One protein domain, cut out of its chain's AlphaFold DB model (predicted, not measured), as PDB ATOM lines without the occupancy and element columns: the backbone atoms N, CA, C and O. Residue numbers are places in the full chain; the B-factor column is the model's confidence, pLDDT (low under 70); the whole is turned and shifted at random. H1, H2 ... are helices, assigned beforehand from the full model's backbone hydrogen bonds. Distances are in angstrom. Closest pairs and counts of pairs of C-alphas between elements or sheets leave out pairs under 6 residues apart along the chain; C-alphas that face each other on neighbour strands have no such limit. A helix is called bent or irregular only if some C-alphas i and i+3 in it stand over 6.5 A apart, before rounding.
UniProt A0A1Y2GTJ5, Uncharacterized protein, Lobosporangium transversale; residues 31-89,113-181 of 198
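AT A GLANCE: This is residues 31 to 89 and 113 to 181 of the 198 residues of an uncharacterized protein of Lobosporangium transversale (UniProt A0A1Y2GTJ5). What shape do these helices make? They form an elongated bundle: the hairpin of H1 and H2 packs over a second set made by H3, H5 and H6, with H3 and H6 toward opposite ends of H5. H7 packs with residues 168 to 175 on the beginning of H1 and lies, with the short H4, toward one end of the long axis. What is printed? There are 128 residues with seven named helices, H1 to H7 along the chain, and no named strand; the class is all helix. How large is it? It is compact, with a radius of gyration of the C-alphas of 15.7 A and spans of 52 by 27 by 21 A.

HOW THE PARTS SIT: What stands beside H2, residues 54 to 71? It forms a helical hairpin with H1, residues 32 to 48, opposite ways at a shallow tilt of 13 degrees; the closest C-alphas, of Val 48 and Ser 57, are 5.8 A apart. H2 touches H5, residues 122 to 138, with residues 63 to 71 alone, at a steep tilt of 45 degrees, closest at the C-alphas of Val 67 and Ile 134, 6.4 A. What else touches H5? H3, residues 77 to 87, does so at a shallow tilt of 29 degrees, closest at the C-alphas of Thr 81 and Val 126, 5.6 A; H1, H2, H3 and H5 are a bundle of four helices. H6, residues 143 to 151, forms a helical hairpin with H5, closest at the C-alphas of Gln 135 and Ile 150, 5.5 A. Where are the last two? H7, residues 162 to 179, touches H1, closest at the C-alphas of Pro 32 and Met 172, 5.9 A, while H4, residues 113 to 116, is close to H7 but not clearly touching, with the C-alphas of Ala 114 and Glu 176 7.4 A apart. Are the backbones well formed? Every O i to N i+4 pair is within hydrogen-bond range in H1, H3 and H5, against 11 of 14 in H2, 4 of 5 in H6 and 12 of 14 in H7; H4 is too short for such a pair.

IN THESE COORDINATES: Where do the helices begin and end? H1 begins at C-alpha 32, (178.122, 159.815, 234.949), and H7 ends at C-alpha 179, (174.627, 168.171, 244.178). How long are the longer ones? H7 spans 26.5 A, H2 25.9 A, and H1 and H5 24.6 A each. Is H2 straight? It has a kink of 26 degrees near residue 65 and is only just irregular, C-alphas 62 and 65 being 6.7 A apart.

THE WHOLE: Is the printed part continuous? Residues 90 to 112 are not printed, and C-alphas 89 and 113 are 9.1 A apart across the cut. Where is confidence low? The mean pLDDT of the printed part is 81.6, with residues 86 to 89, 113 to 120, 156 to 162, 174 and 176 to 181 under 70.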
ATOM      1  N   ASP A  31     179.102 158.195 239.318       78.12
ATOM      2  CA  ASP A  31     179.568 159.318 238.511       78.12
ATOM      3  C   ASP A  31     179.197 159.059 237.033       78.12
ATOM      4  O   ASP A  31     179.587 158.019 236.486       78.12
ATOM      5  N   PRO A  32     178.454 159.963 236.363       80.81
ATOM      6  CA  PRO A  32     178.122 159.815 234.949       80.81
ATOM      7  C   PRO A  32     179.351 159.640 234.042       80.81
ATOM      8  O   PRO A  32     179.289 158.901 233.055       80.81
ATOM      9  N   VAL A  33     180.473 160.290 234.375       87.06
ATOM     10  CA  VAL A  33     181.746 160.158 233.653       87.06
ATOM     11  C   VAL A  33     182.293 158.746 233.816       87.06
ATOM     12  O   VAL A  33     182.688 158.129 232.826       87.06
ATOM     13  N   GLU A  34     182.274 158.214 235.039       87.81
ATOM     14  CA  GLU A  34     182.756 156.864 235.342       87.81
ATOM     15  C   GLU A  34     181.900 155.789 234.672       87.81
ATOM     16  O   GLU A  34     182.431 154.853 234.071       87.81
ATOM     17  N   PHE A  35     180.576 155.954 234.716       87.88
ATOM     18  CA  PHE A  35     179.632 155.059 234.056       87.88
ATOM     19  C   PHE A  35     179.933 154.940 232.559       87.88
ATOM     20  O   PHE A  35     180.112 153.834 232.046       87.88
ATOM     21  N   LEU A  36     180.028 156.073 231.858       89.50
ATOM     22  CA  LEU A  36     180.294 156.073 230.422       89.50
ATOM     23  C   LEU A  36     181.704 155.579 230.099       89.50
ATOM     24  O   LEU A  36     181.867 154.793 229.168       89.50
ATOM     25  N   ALA A  37     182.713 155.994 230.869       92.19
ATOM     26  CA  ALA A  37     184.085 155.543 230.675       92.19
ATOM     27  C   ALA A  37     184.177 154.013 230.727       92.19
ATOM     28  O   ALA A  37     184.723 153.410 229.806       92.19
ATOM     29  N   LYS A  38     183.564 153.383 231.734       91.94
ATOM     30  CA  LYS A  38     183.540 151.922 231.855       91.94
ATOM     31  C   LYS A  38     182.870 151.252 230.655       91.94
ATOM     32  O   LYS A  38     183.409 150.305 230.095       91.94
ATOM     33  N   LYS A  39     181.729 151.779 230.208       90.81
ATOM     34  CA  LYS A  39     181.015 151.249 229.039       90.81
ATOM     35  C   LYS A  39     181.852 151.316 227.756       90.81
ATOM     36  O   LYS A  39     181.890 150.348 226.995       90.81
ATOM     37  N   TYR A  40     182.558 152.423 227.526       91.81
ATOM     38  CA  TYR A  40     183.462 152.550 226.382       91.81
ATOM     39  C   TYR A  40     184.709 151.675 226.510       91.81
ATOM     40  O   TYR A  40     185.159 151.121 225.508       91.81
ATOM     41  N   GLU A  41     185.246 151.504 227.716       93.81
ATOM     42  CA  GLU A  41     186.362 150.591 227.958       93.81
ATOM     43  C   GLU A  41     185.981 149.143 227.635       93.81
ATOM     44  O   GLU A  41     186.674 148.495 226.851       93.81
ATOM     45  N   ASP A  42     184.846 148.662 228.150       91.56
ATOM     46  CA  ASP A  42     184.331 147.313 227.882       91.56
ATOM     47  C   ASP A  42     184.138 147.085 226.374       91.56
ATOM     48  O   ASP A  42     184.490 146.036 225.825       91.56
ATOM     49  N   MET A  43     183.610 148.092 225.673       90.50
ATOM     50  CA  MET A  43     183.471 148.071 224.220       90.50
ATOM     51  C   MET A  43     184.837 147.927 223.535       90.50
ATOM     52  O   MET A  43     185.000 147.031 222.707       90.50
ATOM     53  N   LEU A  44     185.830 148.751 223.882       93.19
ATOM     54  CA  LEU A  44     187.175 148.675 223.301       93.19
ATOM     55  C   LEU A  44     187.834 147.318 223.576       93.19
ATOM     56  O   LEU A  44     188.389 146.707 222.661       93.19
ATOM     57  N   GLN A  45     187.724 146.804 224.802       93.75
ATOM     58  CA  GLN A  45     188.237 145.482 225.170       93.75
ATOM     59  C   GLN A  45     187.592 144.368 224.335       93.75
ATOM     60  O   GLN A  45     188.275 143.431 223.913       93.75
ATOM     61  N   ASN A  46     186.292 144.465 224.054       91.06
ATOM     62  CA  ASN A  46     185.597 143.507 223.199       91.06
ATOM     63  C   ASN A  46     186.008 143.617 221.725       91.06
ATOM     64  O   ASN A  46     186.114 142.591 221.055       91.06
ATOM     65  N   GLN A  47     186.300 144.818 221.221       91.50
ATOM     66  CA  GLN A  47     186.796 144.994 219.851       91.50
ATOM     67  C   GLN A  47     188.216 144.444 219.675       91.50
ATOM     68  O   GLN A  47     188.509 143.819 218.658       91.50
ATOM     69  N   VAL A  48     189.078 144.559 220.692       93.19
ATOM     70  CA  VAL A  48     190.424 143.958 220.663       93.19
ATOM     71  C   VAL A  48     190.371 142.443 220.450       93.19
ATOM     72  O   VAL A  48     191.218 141.900 219.738       93.19
ATOM     73  N   LYS A  49     189.354 141.754 220.987       91.56
ATOM     74  CA  LYS A  49     189.159 140.305 220.784       91.56
ATOM     75  C   LYS A  49     188.887 139.933 219.320       91.56
ATOM     76  O   LYS A  49     189.067 138.778 218.951       91.56
ATOM     77  N   LYS A  50     188.466 140.886 218.479       90.75
ATOM     78  CA  LYS A  50     188.261 140.668 217.040       90.75
ATOM     79  C   LYS A  50     189.551 140.777 216.224       90.75
ATOM     80  O   LYS A  50     189.577 140.358 215.067       90.75
ATOM     81  N   VAL A  51     190.624 141.325 216.800       92.75
ATOM     82  CA  VAL A  51     191.935 141.392 216.145       92.75
ATOM     83  C   VAL A  51     192.588 140.011 216.229       92.75
ATOM     84  O   VAL A  51     193.067 139.611 217.285       92.75
ATOM     85  N   LYS A  52     192.586 139.276 215.110       91.56
ATOM     86  CA  LYS A  52     193.087 137.888 215.040       91.56
ATOM     87  C   LYS A  52     194.607 137.770 215.172       91.56
ATOM     88  O   LYS A  52     195.099 136.778 215.697       91.56
ATOM     89  N   ASP A  53     195.348 138.760 214.683       93.12
ATOM     90  CA  ASP A  53     196.807 138.780 214.799       93.12
ATOM     91  C   ASP A  53     197.214 139.100 216.245       93.12
ATOM     92  O   ASP A  53     196.829 140.135 216.795       93.12
ATOM     93  N   SER A  54     197.990 138.214 216.871       92.50
ATOM     94  CA  SER A  54     198.328 138.303 218.296       92.50
ATOM     95  C   SER A  54     199.182 139.529 218.636       92.50
ATOM     96  O   SER A  54     198.960 140.164 219.669       92.50
ATOM     97  N   LYS A  55     200.112 139.923 217.755       94.00
ATOM     98  CA  LYS A  55     200.957 141.114 217.944       94.00
ATOM     99  C   LYS A  55     200.139 142.396 217.787       94.00
ATOM    100  O   LYS A  55     200.271 143.322 218.587       94.00
ATOM    101  N   ALA A  56     199.260 142.448 216.792       94.25
ATOM    102  CA  ALA A  56     198.338 143.550 216.563       94.25
ATOM    103  C   ALA A  56     197.306 143.665 217.693       94.25
ATOM    104  O   ALA A  56     197.011 144.774 218.128       94.25
ATOM    105  N   SER A  57     196.804 142.542 218.211       95.06
ATOM    106  CA  SER A  57     195.892 142.503 219.356       95.06
ATOM    107  C   SER A  57     196.569 143.028 220.622       95.06
ATOM    108  O   SER A  57     196.033 143.918 221.285       95.06
ATOM    109  N   ALA A  58     197.799 142.582 220.909       95.69
ATOM    110  CA  ALA A  58     198.594 143.098 222.023       95.69
ATOM    111  C   ALA A  58     198.831 144.613 221.898       95.69
ATOM    112  O   ALA A  58     198.629 145.354 222.860       95.69
ATOM    113  N   LYS A  59     199.171 145.092 220.694       95.75
ATOM    114  CA  LYS A  59     199.331 146.525 220.417       95.75
ATOM    115  C   LYS A  59     198.019 147.298 220.591       95.75
ATOM    116  O   LYS A  59     198.021 148.364 221.197       95.75
ATOM    117  N   ALA A  60     196.896 146.773 220.101       95.38
ATOM    118  CA  ALA A  60     195.591 147.410 220.247       95.38
ATOM    119  C   ALA A  60     195.163 147.509 221.718       95.38
ATOM    120  O   ALA A  60     194.685 148.563 222.143       95.38
ATOM    121  N   LYS A  61     195.407 146.447 222.498       96.56
ATOM    122  CA  LYS A  61     195.178 146.404 223.947       96.56
ATOM    123  C   LYS A  61     196.026 147.435 224.688       96.56
ATOM    124  O   LYS A  61     195.506 148.134 225.549       96.56
ATOM    125  N   ALA A  62     197.302 147.572 224.323       96.81
ATOM    126  CA  ALA A  62     198.215 148.542 224.930       96.81
ATOM    127  C   ALA A  62     197.812 150.009 224.682       96.81
ATOM    128  O   ALA A  62     198.210 150.885 225.442       96.81
ATOM    129  N   LEU A  63     197.003 150.283 223.653       96.62
ATOM    130  CA  LEU A  63     196.486 151.624 223.348       96.62
ATOM    131  C   LEU A  63     195.203 151.980 224.123       96.62
ATOM    132  O   LEU A  63     194.859 153.160 224.202       96.62
ATOM    133  N   ILE A  64     194.512 151.003 224.729       96.25
ATOM    134  CA  ILE A  64     193.280 151.256 225.499       96.25
ATOM    135  C   ILE A  64     193.528 152.244 226.652       96.25
ATOM    136  O   ILE A  64     192.785 153.223 226.731       96.25
ATOM    137  N   PRO A  65     194.566 152.092 227.504       96.88
ATOM    138  CA  PRO A  65     194.835 153.051 228.577       96.88
ATOM    139  C   PRO A  65     195.043 154.481 228.068       96.88
ATOM    140  O   PRO A  65     194.576 155.434 228.693       96.88
ATOM    141  N   THR A  66     195.683 154.644 226.904       96.12
ATOM    142  CA  THR A  66     195.859 155.955 226.269       96.12
ATOM    143  C   THR A  66     194.510 156.573 225.918       96.12
ATOM    144  O   THR A  66     194.264 157.717 226.302       96.12
ATOM    145  N   VAL A  67     193.613 155.822 225.269       96.19
ATOM    146  CA  VAL A  67     192.248 156.297 224.986       96.19
ATOM    147  C   VAL A  67     191.529 156.641 226.286       96.19
ATOM    148  O   VAL A  67     191.045 157.760 226.441       96.19
ATOM    149  N   MET A  68     191.516 155.732 227.262       96.75
ATOM    150  CA  MET A  68     190.786 155.933 228.513       96.75
ATOM    151  C   MET A  68     191.276 157.153 229.301       96.75
ATOM    152  O   MET A  68     190.452 157.882 229.850       96.75
ATOM    153  N   SER A  69     192.577 157.459 229.274       95.88
ATOM    154  CA  SER A  69     193.144 158.665 229.904       95.88
ATOM    155  C   SER A  69     192.669 159.987 229.273       95.88
ATOM    156  O   SER A  69     192.686 161.041 229.917       95.88
ATOM    157  N   GLN A  70     192.246 159.945 228.005       95.62
ATOM    158  CA  GLN A  70     191.677 161.087 227.285       95.62
ATOM    159  C   GLN A  70     190.162 161.194 227.484       95.62
ATOM    160  O   GLN A  70     189.615 162.295 227.407       95.62
ATOM    161  N   LEU A  71     189.489 160.074 227.762       94.31
ATOM    162  CA  LEU A  71     188.044 160.018 227.970       94.31
ATOM    163  C   LEU A  71     187.634 160.360 229.406       94.31
ATOM    164  O   LEU A  71     186.726 161.172 229.599       94.31
ATOM    165  N   LYS A  72     188.298 159.745 230.392       91.94
ATOM    166  CA  LYS A  72     187.903 159.730 231.806       91.94
ATOM    167  C   LYS A  72     188.671 160.753 232.639       91.94
ATOM    168  O   LYS A  72     189.893 160.836 232.562       91.94
ATOM    169  N   GLY A  73     187.946 161.451 233.512       80.75
ATOM    170  CA  GLY A  73     188.486 162.382 234.501       80.75
ATOM    171  C   GLY A  73     188.035 163.825 234.277       80.75
ATOM    172  O   GLY A  73     187.491 164.179 233.231       80.75
ATOM    173  N   ARG A  74     188.282 164.680 235.274       77.44
ATOM    174  CA  ARG A  74     187.908 166.097 235.215       77.44
ATOM    175  C   ARG A  74     188.621 166.806 234.059       77.44
ATOM    176  O   ARG A  74     189.831 166.677 233.884       77.44
ATOM    177  N   GLY A  75     187.872 167.568 233.269       79.56
ATOM    178  CA  GLY A  75     188.363 168.292 232.100       79.56
ATOM    179  C   GLY A  75     188.714 167.405 230.899       79.56
ATOM    180  O   GLY A  75     189.333 167.895 229.947       79.56
ATOM    181  N   LYS A  76     188.353 166.118 230.926       90.81
ATOM    182  CA  LYS A  76     188.561 165.165 229.823       90.81
ATOM    183  C   LYS A  76     187.330 165.079 228.928       90.81
ATOM    184  O   LYS A  76     186.364 165.796 229.155       90.81
ATOM    185  N   VAL A  77     187.384 164.283 227.858       93.50
ATOM    186  CA  VAL A  77     186.393 164.342 226.766       93.50
ATOM    187  C   VAL A  77     184.960 164.143 227.260       93.50
ATOM    188  O   VAL A  77     184.098 164.948 226.908       93.50
ATOM    189  N   ILE A  78     184.704 163.121 228.083       91.00
ATOM    190  CA  ILE A  78     183.349 162.832 228.576       91.00
ATOM    191  C   ILE A  78     182.868 163.971 229.481       91.00
ATOM    192  O   ILE A  78     181.833 164.569 229.200       91.00
ATOM    193  N   ASP A  79     183.661 164.329 230.494       85.81
ATOM    194  CA  ASP A  79     183.360 165.415 231.435       85.81
ATOM    195  C   ASP A  79     183.113 166.752 230.718       85.81
ATOM    196  O   ASP A  79     182.064 167.367 230.882       85.81
ATOM    197  N   LYS A  80     184.024 167.165 229.826       85.94
ATOM    198  CA  LYS A  80     183.885 168.394 229.031       85.94
ATOM    199  C   LYS A  80     182.655 168.378 228.146       85.94
ATOM    200  O   LYS A  80     182.038 169.423 227.989       85.94
ATOM    201  N   THR A  81     182.323 167.245 227.534       86.94
ATOM    202  CA  THR A  81     181.186 167.183 226.610       86.94
ATOM    203  C   THR A  81     179.872 167.239 227.368       86.94
ATOM    204  O   THR A  81     179.007 168.027 226.996       86.94
ATOM    205  N   ILE A  82     179.749 166.483 228.466       80.56
ATOM    206  CA  ILE A  82     178.619 166.602 229.391       80.56
ATOM    207  C   ILE A  82     178.513 168.067 229.822       80.56
ATOM    208  O   ILE A  82     177.531 168.739 229.519       80.56
ATOM    209  N   PHE A  83     179.575 168.615 230.405       76.12
ATOM    210  CA  PHE A  83     179.574 169.979 230.910       76.12
ATOM    211  C   PHE A  83     179.243 171.026 229.835       76.12
ATOM    212  O   PHE A  83     178.439 171.919 230.078       76.12
ATOM    213  N   SER A  84     179.810 170.917 228.632       76.62
ATOM    214  CA  SER A  84     179.583 171.859 227.531       76.62
ATOM    215  C   SER A  84     178.161 171.798 226.989       76.62
ATOM    216  O   SER A  84     177.601 172.845 226.680       76.62
ATOM    217  N   VAL A  85     177.580 170.605 226.839       75.19
ATOM    218  CA  VAL A  85     176.209 170.458 226.327       75.19
ATOM    219  C   VAL A  85     175.203 170.972 227.351       75.19
ATOM    220  O   VAL A  85     174.259 171.654 226.973       75.19
ATOM    221  N   PHE A  86     175.437 170.722 228.641       68.81
ATOM    222  CA  PHE A  86     174.593 171.258 229.707       68.81
ATOM    223  C   PHE A  86     174.756 172.785 229.866       68.81
ATOM    224  O   PHE A  86     173.763 173.507 229.946       68.81
ATOM    225  N   ARG A  87     175.989 173.313 229.831       58.47
ATOM    226  CA  ARG A  87     176.281 174.751 230.005       58.47
ATOM    227  C   ARG A  87     175.961 175.605 228.778       58.47
ATOM    228  O   ARG A  87     175.556 176.749 228.926       58.47
ATOM    229  N   GLY A  88     176.126 175.083 227.564       52.66
ATOM    230  CA  GLY A  88     175.867 175.811 226.312       52.66
ATOM    231  C   GLY A  88     174.391 176.134 226.071       52.66
ATOM    232  O   GLY A  88     174.039 176.737 225.064       52.66
ATOM    233  N   THR A  89     173.521 175.718 226.985       48.62
ATOM    234  CA  THR A  89     172.075 175.868 226.878       48.62
ATOM    235  C   THR A  89     171.454 176.700 227.991       48.62
ATOM    236  O   THR A  89     170.238 176.664 228.167       48.62
ATOM    237  N   TYR A 113     169.307 173.739 235.806       46.19
ATOM    238  CA  TYR A 113     168.402 173.236 234.757       46.19
ATOM    239  C   TYR A 113     167.466 172.116 235.219       46.19
ATOM    240  O   TYR A 113     166.632 171.646 234.444       46.19
ATOM    241  N   ALA A 114     167.569 171.738 236.489       40.25
ATOM    242  CA  ALA A 114     166.710 170.815 237.211       40.25
ATOM    243  C   ALA A 114     165.214 170.809 236.815       40.25
ATOM    244  O   ALA A 114     164.682 169.741 236.492       40.25
ATOM    245  N   PRO A 115     164.515 171.962 236.761       38.31
ATOM    246  CA  PRO A 115     163.092 171.985 236.417       38.31
ATOM    247  C   PRO A 115     162.759 171.728 234.933       38.31
ATOM    248  O   PRO A 115     161.582 171.730 234.586       38.31
ATOM    249  N   TRP A 116     163.746 171.513 234.053       35.72
ATOM    250  CA  TRP A 116     163.546 171.415 232.594       35.72
ATOM    251  C   TRP A 116     163.895 170.046 231.999       35.72
ATOM    252  O   TRP A 116     163.670 169.815 230.809       35.72
ATOM    253  N   GLY A 117     164.421 169.126 232.810       45.56
ATOM    254  CA  GLY A 117     164.938 167.854 232.323       45.56
ATOM    255  C   GLY A 117     166.191 168.015 231.451       45.56
ATOM    256  O   GLY A 117     166.537 169.080 230.941       45.56
ATOM    257  N   HIS A 118     166.926 166.924 231.284       51.03
ATOM    258  CA  HIS A 118     168.092 166.870 230.404       51.03
ATOM    259  C   HIS A 118     167.689 167.093 228.937       51.03
ATOM    260  O   HIS A 118     166.739 166.475 228.445       51.03
ATOM    261  N   LYS A 119     168.452 167.921 228.208       52.12
ATOM    262  CA  LYS A 119     168.255 168.100 226.764       52.12
ATOM    263  C   LYS A 119     168.478 166.789 226.014       52.12
ATOM    264  O   LYS A 119     169.460 166.076 226.244       52.12
ATOM    265  N   GLN A 120     167.571 166.492 225.086       55.84
ATOM    266  CA  GLN A 120     167.741 165.391 224.142       55.84
ATOM    267  C   GLN A 120     169.078 165.560 223.393       55.84
ATOM    268  O   GLN A 120     169.405 166.661 222.954       55.84
ATOM    269  N   GLY A 121     169.868 164.486 223.289       71.38
ATOM    270  CA  GLY A 121     171.109 164.467 222.499       71.38
ATOM    271  C   GLY A 121     172.432 164.652 223.259       71.38
ATOM    272  O   GLY A 121     173.489 164.634 222.625       71.38
ATOM    273  N   VAL A 122     172.439 164.781 224.597       77.19
ATOM    274  CA  VAL A 122     173.712 164.799 225.357       77.19
ATOM    275  C   VAL A 122     174.501 163.500 225.190       77.19
ATOM    276  O   VAL A 122     175.703 163.544 224.941       77.19
ATOM    277  N   PHE A 123     173.827 162.349 225.237       81.50
ATOM    278  CA  PHE A 123     174.470 161.057 225.008       81.50
ATOM    279  C   PHE A 123     175.053 160.966 223.591       81.50
ATOM    280  O   PHE A 123     176.202 160.566 223.432       81.50
ATOM    281  N   ASP A 124     174.313 161.416 222.575       83.19
ATOM    282  CA  ASP A 124     174.782 161.421 221.182       83.19
ATOM    283  C   ASP A 124     176.011 162.319 220.999       83.19
ATOM    284  O   ASP A 124     176.962 161.953 220.306       83.19
ATOM    285  N   SER A 125     176.022 163.476 221.666       84.94
ATOM    286  CA  SER A 125     177.145 164.418 221.646       84.94
ATOM    287  C   SER A 125     178.389 163.829 222.307       84.94
ATOM    288  O   SER A 125     179.473 163.873 221.720       84.94
ATOM    289  N   VAL A 126     178.231 163.228 223.493       87.19
ATOM    290  CA  VAL A 126     179.318 162.516 224.178       87.19
ATOM    291  C   VAL A 126     179.830 161.390 223.292       87.19
ATOM    292  O   VAL A 126     181.030 161.315 223.040       87.19
ATOM    293  N   ASN A 127     178.938 160.575 222.734       88.56
ATOM    294  CA  ASN A 127     179.325 159.463 221.885       88.56
ATOM    295  C   ASN A 127     180.103 159.915 220.649       88.56
ATOM    296  O   ASN A 127     181.162 159.365 220.357       88.56
ATOM    297  N   LYS A 128     179.633 160.953 219.953       88.69
ATOM    298  CA  LYS A 128     180.339 161.523 218.800       88.69
ATOM    299  C   LYS A 128     181.760 161.961 219.169       88.69
ATOM    300  O   LYS A 128     182.694 161.691 218.413       88.69
ATOM    301  N   ALA A 129     181.933 162.608 220.322       90.81
ATOM    302  CA  ALA A 129     183.243 163.041 220.799       90.81
ATOM    303  C   ALA A 129     184.154 161.851 221.156       90.81
ATOM    304  O   ALA A 129     185.304 161.817 220.721       90.81
ATOM    305  N   VAL A 130     183.632 160.845 221.868       92.06
ATOM    306  CA  VAL A 130     184.379 159.625 222.212       92.06
ATOM    307  C   VAL A 130     184.824 158.867 220.960       92.06
ATOM    308  O   VAL A 130     185.988 158.481 220.859       92.06
ATOM    309  N   MET A 131     183.930 158.694 219.980       90.62
ATOM    310  CA  MET A 131     184.266 158.041 218.711       90.62
ATOM    311  C   MET A 131     185.414 158.758 218.007       90.62
ATOM    312  O   MET A 131     186.356 158.104 217.568       90.62
ATOM    313  N   LYS A 132     185.392 160.096 217.960       92.75
ATOM    314  CA  LYS A 132     186.485 160.883 217.379       92.75
ATOM    315  C   LYS A 132     187.819 160.615 218.088       92.75
ATOM    316  O   LYS A 132     188.820 160.383 217.418       92.75
ATOM    317  N   THR A 133     187.834 160.583 219.421       94.38
ATOM    318  CA  THR A 133     189.042 160.270 220.204       94.38
ATOM    319  C   THR A 133     189.595 158.880 219.884       94.38
ATOM    320  O   THR A 133     190.798 158.728 219.677       94.38
ATOM    321  N   ILE A 134     188.729 157.869 219.787       93.00
ATOM    322  CA  ILE A 134     189.132 156.506 219.412       93.00
ATOM    323  C   ILE A 134     189.739 156.505 218.003       93.00
ATOM    324  O   ILE A 134     190.834 155.982 217.798       93.00
ATOM    325  N   GLN A 135     189.067 157.140 217.041       92.69
ATOM    326  CA  GLN A 135     189.560 157.253 215.668       92.69
ATOM    327  C   GLN A 135     190.944 157.912 215.620       92.69
ATOM    328  O   GLN A 135     191.845 157.391 214.969       92.69
ATOM    329  N   ASP A 136     191.147 159.005 216.355       94.31
ATOM    330  CA  ASP A 136     192.416 159.731 216.371       94.31
ATOM    331  C   ASP A 136     193.583 158.916 216.949       94.31
ATOM    332  O   ASP A 136     194.694 159.007 216.422       94.31
ATOM    333  N   VAL A 137     193.347 158.082 217.966       95.06
ATOM    334  CA  VAL A 137     194.388 157.214 218.549       95.06
ATOM    335  C   VAL A 137     194.734 156.036 217.631       95.06
ATOM    336  O   VAL A 137     195.904 155.664 217.499       95.06
ATOM    337  N   TYR A 138     193.740 155.448 216.960       94.06
ATOM    338  CA  TYR A 138     193.932 154.219 216.186       94.06
ATOM    339  C   TYR A 138     194.178 154.438 214.677       94.06
ATOM    340  O   TYR A 138     194.538 153.485 213.984       94.06
ATOM    341  N   LYS A 139     194.020 155.656 214.128       92.38
ATOM    342  CA  LYS A 139     193.997 155.897 212.659       92.38
ATOM    343  C   LYS A 139     195.260 155.500 211.904       92.38
ATOM    344  O   LYS A 139     195.172 155.115 210.736       92.38
ATOM    345  N   ASN A 140     196.404 155.571 212.577       92.38
ATOM    346  CA  ASN A 140     197.722 155.283 212.008       92.38
ATOM    347  C   ASN A 140     198.203 153.855 212.315       92.38
ATOM    348  O   ASN A 140     199.372 153.536 212.117       92.38
ATOM    349  N   GLN A 141     197.328 152.997 212.850       94.38
ATOM    350  CA  GLN A 141     197.666 151.603 213.119       94.38
ATOM    351  C   GLN A 141     197.524 150.737 211.859       94.38
ATOM    352  O   GLN A 141     197.049 151.187 210.817       94.38
ATOM    353  N   ASN A 142     197.961 149.478 211.949       93.06
ATOM    354  CA  ASN A 142     197.848 148.533 210.837       93.06
ATOM    355  C   ASN A 142     196.376 148.237 210.474       93.06
ATOM    356  O   ASN A 142     195.457 148.519 211.248       93.06
ATOM    357  N   ALA A 143     196.160 147.633 209.302       92.19
ATOM    358  CA  ALA A 143     194.825 147.377 208.759       92.19
ATOM    359  C   ALA A 143     193.920 146.554 209.697       92.19
ATOM    360  O   ALA A 143     192.740 146.873 209.832       92.19
ATOM    361  N   ALA A 144     194.469 145.553 210.393       90.06
ATOM    362  CA  ALA A 144     193.708 144.716 211.324       90.06
ATOM    363  C   ALA A 144     193.174 145.524 212.519       90.06
ATOM    364  O   ALA A 144     192.018 145.371 212.911       90.06
ATOM    365  N   ILE A 145     193.995 146.423 213.069       92.81
ATOM    366  CA  ILE A 145     193.589 147.312 214.162       92.81
ATOM    367  C   ILE A 145     192.588 148.356 213.663       92.81
ATOM    368  O   ILE A 145     191.587 148.584 214.332       92.81
ATOM    369  N   LYS A 146     192.815 148.975 212.495       92.06
ATOM    370  CA  LYS A 146     191.874 149.961 211.933       92.06
ATOM    371  C   LYS A 146     190.493 149.345 211.710       92.06
ATOM    372  O   LYS A 146     189.508 149.885 212.204       92.06
ATOM    373  N   SER A 147     190.427 148.176 211.077       90.12
ATOM    374  CA  SER A 147     189.156 147.494 210.820       90.12
ATOM    375  C   SER A 147     188.385 147.186 212.113       90.12
ATOM    376  O   SER A 147     187.206 147.516 212.210       90.12
ATOM    377  N   ALA A 148     189.048 146.637 213.139       90.94
ATOM    378  CA  ALA A 148     188.386 146.279 214.396       90.94
ATOM    379  C   ALA A 148     188.077 147.485 215.307       90.94
ATOM    380  O   ALA A 148     187.027 147.532 215.943       90.94
ATOM    381  N   MET A 149     188.988 148.457 215.400       91.56
ATOM    382  CA  MET A 149     188.910 149.528 216.403       91.56
ATOM    383  C   MET A 149     188.296 150.826 215.873       91.56
ATOM    384  O   MET A 149     187.783 151.604 216.674       91.56
ATOM    385  N   ILE A 150     188.332 151.085 214.565       88.88
ATOM    386  CA  ILE A 150     187.790 152.310 213.951       88.88
ATOM    387  C   ILE A 150     186.481 151.998 213.246       88.88
ATOM    388  O   ILE A 150     185.434 152.518 213.639       88.88
ATOM    389  N   ASP A 151     186.540 151.127 212.241       83.31
ATOM    390  CA  ASP A 151     185.404 150.883 211.351       83.31
ATOM    391  C   ASP A 151     184.290 150.125 212.080       83.31
ATOM    392  O   ASP A 151     183.104 150.411 211.909       83.31
ATOM    393  N   ASP A 152     184.668 149.183 212.944       81.44
ATOM    394  CA  ASP A 152     183.725 148.399 213.737       81.44
ATOM    395  C   ASP A 152     183.224 149.124 214.989       81.44
ATOM    396  O   ASP A 152     182.070 148.935 215.383       81.44
ATOM    397  N   THR A 153     184.034 149.984 215.606       80.25
ATOM    398  CA  THR A 153     183.591 150.775 216.765       80.25
ATOM    399  C   THR A 153     182.559 151.829 216.363       80.25
ATOM    400  O   THR A 153     181.588 152.037 217.086       80.25
ATOM    401  N   ALA A 154     182.681 152.420 215.168       71.75
ATOM    402  CA  ALA A 154     181.678 153.344 214.632       71.75
ATOM    403  C   ALA A 154     180.285 152.700 214.463       71.75
ATOM    404  O   ALA A 154     179.270 153.388 214.543       71.75
ATOM    405  N   LYS A 155     180.214 151.372 214.280       73.12
ATOM    406  CA  LYS A 155     178.950 150.616 214.175       73.12
ATOM    407  C   LYS A 155     178.289 150.353 215.531       73.12
ATOM    408  O   LYS A 155     177.149 149.895 215.577       73.12
ATOM    409  N   PHE A 156     178.984 150.619 216.636       66.31
ATOM    410  CA  PHE A 156     178.499 150.309 217.977       66.31
ATOM    411  C   PHE A 156     177.410 151.289 218.470       66.31
ATOM    412  O   PHE A 156     176.557 150.902 219.264       66.31
ATOM    413  N   CYS A 157     177.330 152.516 217.944       65.00
ATOM    414  CA  CYS A 157     176.327 153.519 218.346       65.00
ATOM    415  C   CYS A 157     175.810 154.268 217.105       65.00
ATOM    416  O   CYS A 157     176.658 154.814 216.400       65.00
ATOM    417  N   PRO A 158     174.495 154.266 216.753       51.59
ATOM    418  CA  PRO A 158     173.372 154.876 217.504       51.59
ATOM    419  C   PRO A 158     172.146 153.964 217.752       51.59
ATOM    420  O   PRO A 158     171.169 154.387 218.363       51.59
ATOM    421  N   LYS A 159     172.157 152.703 217.296       53.47
ATOM    422  CA  LYS A 159     171.016 151.772 217.479       53.47
ATOM    423  C   LYS A 159     171.202 150.754 218.610       53.47
ATOM    424  O   LYS A 159     170.197 150.320 219.168       53.47
ATOM    425  N   ASN A 160     172.445 150.421 218.968       61.56
ATOM    426  CA  ASN A 160     172.764 149.370 219.944       61.56
ATOM    427  C   ASN A 160     173.120 149.888 221.346       61.56
ATOM    428  O   ASN A 160     173.151 149.092 222.269       61.56
ATOM    429  N   CYS A 161     173.296 151.201 221.541       69.06
ATOM    430  CA  CYS A 161     173.512 151.800 222.870       69.06
ATOM    431  C   CYS A 161     172.208 152.150 223.612       69.06
ATOM    432  O   CYS A 161     172.224 152.937 224.560       69.06
ATOM    433  N   LYS A 162     171.054 151.625 223.175       69.94
ATOM    434  CA  LYS A 162     169.743 151.933 223.783       69.94
ATOM    435  C   LYS A 162     169.672 151.535 225.262       69.94
ATOM    436  O   LYS A 162     168.925 152.148 226.021       69.94
ATOM    437  N   ASP A 163     170.452 150.535 225.657       77.31
ATOM    438  CA  ASP A 163     170.599 150.051 227.027       77.31
ATOM    439  C   ASP A 163     171.450 150.981 227.907       77.31
ATOM    440  O   ASP A 163     171.339 150.917 229.125       77.31
ATOM    441  N   TRP A 164     172.271 151.868 227.331       84.38
ATOM    442  CA  TRP A 164     173.095 152.822 228.090       84.38
ATOM    443  C   TRP A 164     172.397 154.161 228.284       84.38
ATOM    444  O   TRP A 164     172.571 154.788 229.326       84.38
ATOM    445  N   VAL A 165     171.595 154.587 227.302       77.56
ATOM    446  CA  VAL A 165     170.960 155.916 227.284       77.56
ATOM    447  C   VAL A 165     170.071 156.133 228.506       77.56
ATOM    448  O   VAL A 165     170.236 157.133 229.200       77.56
ATOM    449  N   LYS A 166     169.157 155.201 228.803       75.25
ATOM    450  CA  LYS A 166     168.231 155.341 229.940       75.25
ATOM    451  C   LYS A 166     168.965 155.354 231.293       75.25
ATOM    452  O   LYS A 166     168.729 156.284 232.061       75.25
ATOM    453  N   PRO A 167     169.877 154.404 231.596       76.56
ATOM    454  CA  PRO A 167     170.681 154.476 232.815       76.56
ATOM    455  C   PRO A 167     171.522 155.746 232.909       76.56
ATOM    456  O   PRO A 167     171.582 156.350 233.971       76.56
ATOM    457  N   PHE A 168     172.128 156.190 231.806       79.75
ATOM    458  CA  PHE A 168     172.902 157.427 231.790       79.75
ATOM    459  C   PHE A 168     172.041 158.641 232.148       79.75
ATOM    460  O   PHE A 168     172.434 159.438 232.992       79.75
ATOM    461  N   GLN A 169     170.848 158.759 231.560       75.31
ATOM    462  CA  GLN A 169     169.895 159.822 231.892       75.31
ATOM    463  C   GLN A 169     169.503 159.793 233.376       75.31
ATOM    464  O   GLN A 169     169.513 160.834 234.029       75.31
ATOM    465  N   ALA A 170     169.234 158.606 233.928       72.31
ATOM    466  CA  ALA A 170     168.901 158.442 235.342       72.31
ATOM    467  C   ALA A 170     170.072 158.807 236.275       72.31
ATOM    468  O   ALA A 170     169.866 159.503 237.265       72.31
ATOM    469  N   ILE A 171     171.299 158.392 235.943       77.00
ATOM    470  CA  ILE A 171     172.515 158.735 236.699       77.00
ATOM    471  C   ILE A 171     172.771 160.241 236.646       77.00
ATOM    472  O   ILE A 171     173.051 160.843 237.675       77.00
ATOM    473  N   MET A 172     172.631 160.870 235.476       75.50
ATOM    474  CA  MET A 172     172.750 162.324 235.335       75.50
ATOM    475  C   MET A 172     171.742 163.058 236.228       75.50
ATOM    476  O   MET A 172     172.124 163.996 236.920       75.50
ATOM    477  N   LEU A 173     170.481 162.610 236.255       70.44
ATOM    478  CA  LEU A 173     169.441 163.188 237.111       70.44
ATOM    479  C   LEU A 173     169.728 162.972 238.606       70.44
ATOM    480  O   LEU A 173     169.569 163.895 239.398       70.44
ATOM    481  N   GLY A 174     170.167 161.777 239.005       68.81
ATOM    482  CA  GLY A 174     170.516 161.489 240.399       68.81
ATOM    483  C   GLY A 174     171.741 162.277 240.870       68.81
ATOM    484  O   GLY A 174     171.742 162.843 241.962       68.81
ATOM    485  N   TRP A 175     172.767 162.372 240.022       71.88
ATOM    486  CA  TRP A 175     173.960 163.181 240.271       71.88
ATOM    487  C   TRP A 175     173.587 164.653 240.471       71.88
ATOM    488  O   TRP A 175     174.011 165.276 241.439       71.88
ATOM    489  N   GLU A 176     172.711 165.170 239.618       68.62
ATOM    490  CA  GLU A 176     172.193 166.530 239.695       68.62
ATOM    491  C   GLU A 176     171.398 166.805 240.986       68.62
ATOM    492  O   GLU A 176     171.647 167.802 241.668       68.62
ATOM    493  N   GLN A 177     170.472 165.911 241.351       64.88
ATOM    494  CA  GLN A 177     169.679 166.009 242.583       64.88
ATOM    495  C   GLN A 177     170.559 165.981 243.838       64.88
ATOM    496  O   GLN A 177     170.297 166.713 244.794       64.88
ATOM    497  N   ARG A 178     171.613 165.155 243.833       64.12
ATOM    498  CA  ARG A 178     172.565 165.040 244.945       64.12
ATOM    499  C   ARG A 178     173.370 166.318 245.148       64.12
ATOM    500  O   ARG A 178     173.577 166.723 246.290       64.12
ATOM    501  N   GLU A 179     173.841 166.940 244.071       63.66
ATOM    502  CA  GLU A 179     174.627 168.171 244.178       63.66
ATOM    503  C   GLU A 179     173.743 169.390 244.543       63.66
ATOM    504  O   GLU A 179     174.251 170.358 245.112       63.66
ATOM    505  N   HIS A 180     172.417 169.323 244.317       57.38
ATOM    506  CA  HIS A 180     171.479 170.453 244.494       57.38
ATOM    507  C   HIS A 180     170.227 170.132 245.323       57.38
ATOM    508  O   HIS A 180     169.101 170.419 244.911       57.38
ATOM    509  N   PRO A 181     170.379 169.620 246.553       58.16
ATOM    510  CA  PRO A 181     169.258 169.108 247.342       58.16
ATOM    511  C   PRO A 181     168.210 170.177 247.701       58.16
ATOM    512  O   PRO A 181     167.038 169.863 247.890       58.16
TER     513      PRO A 181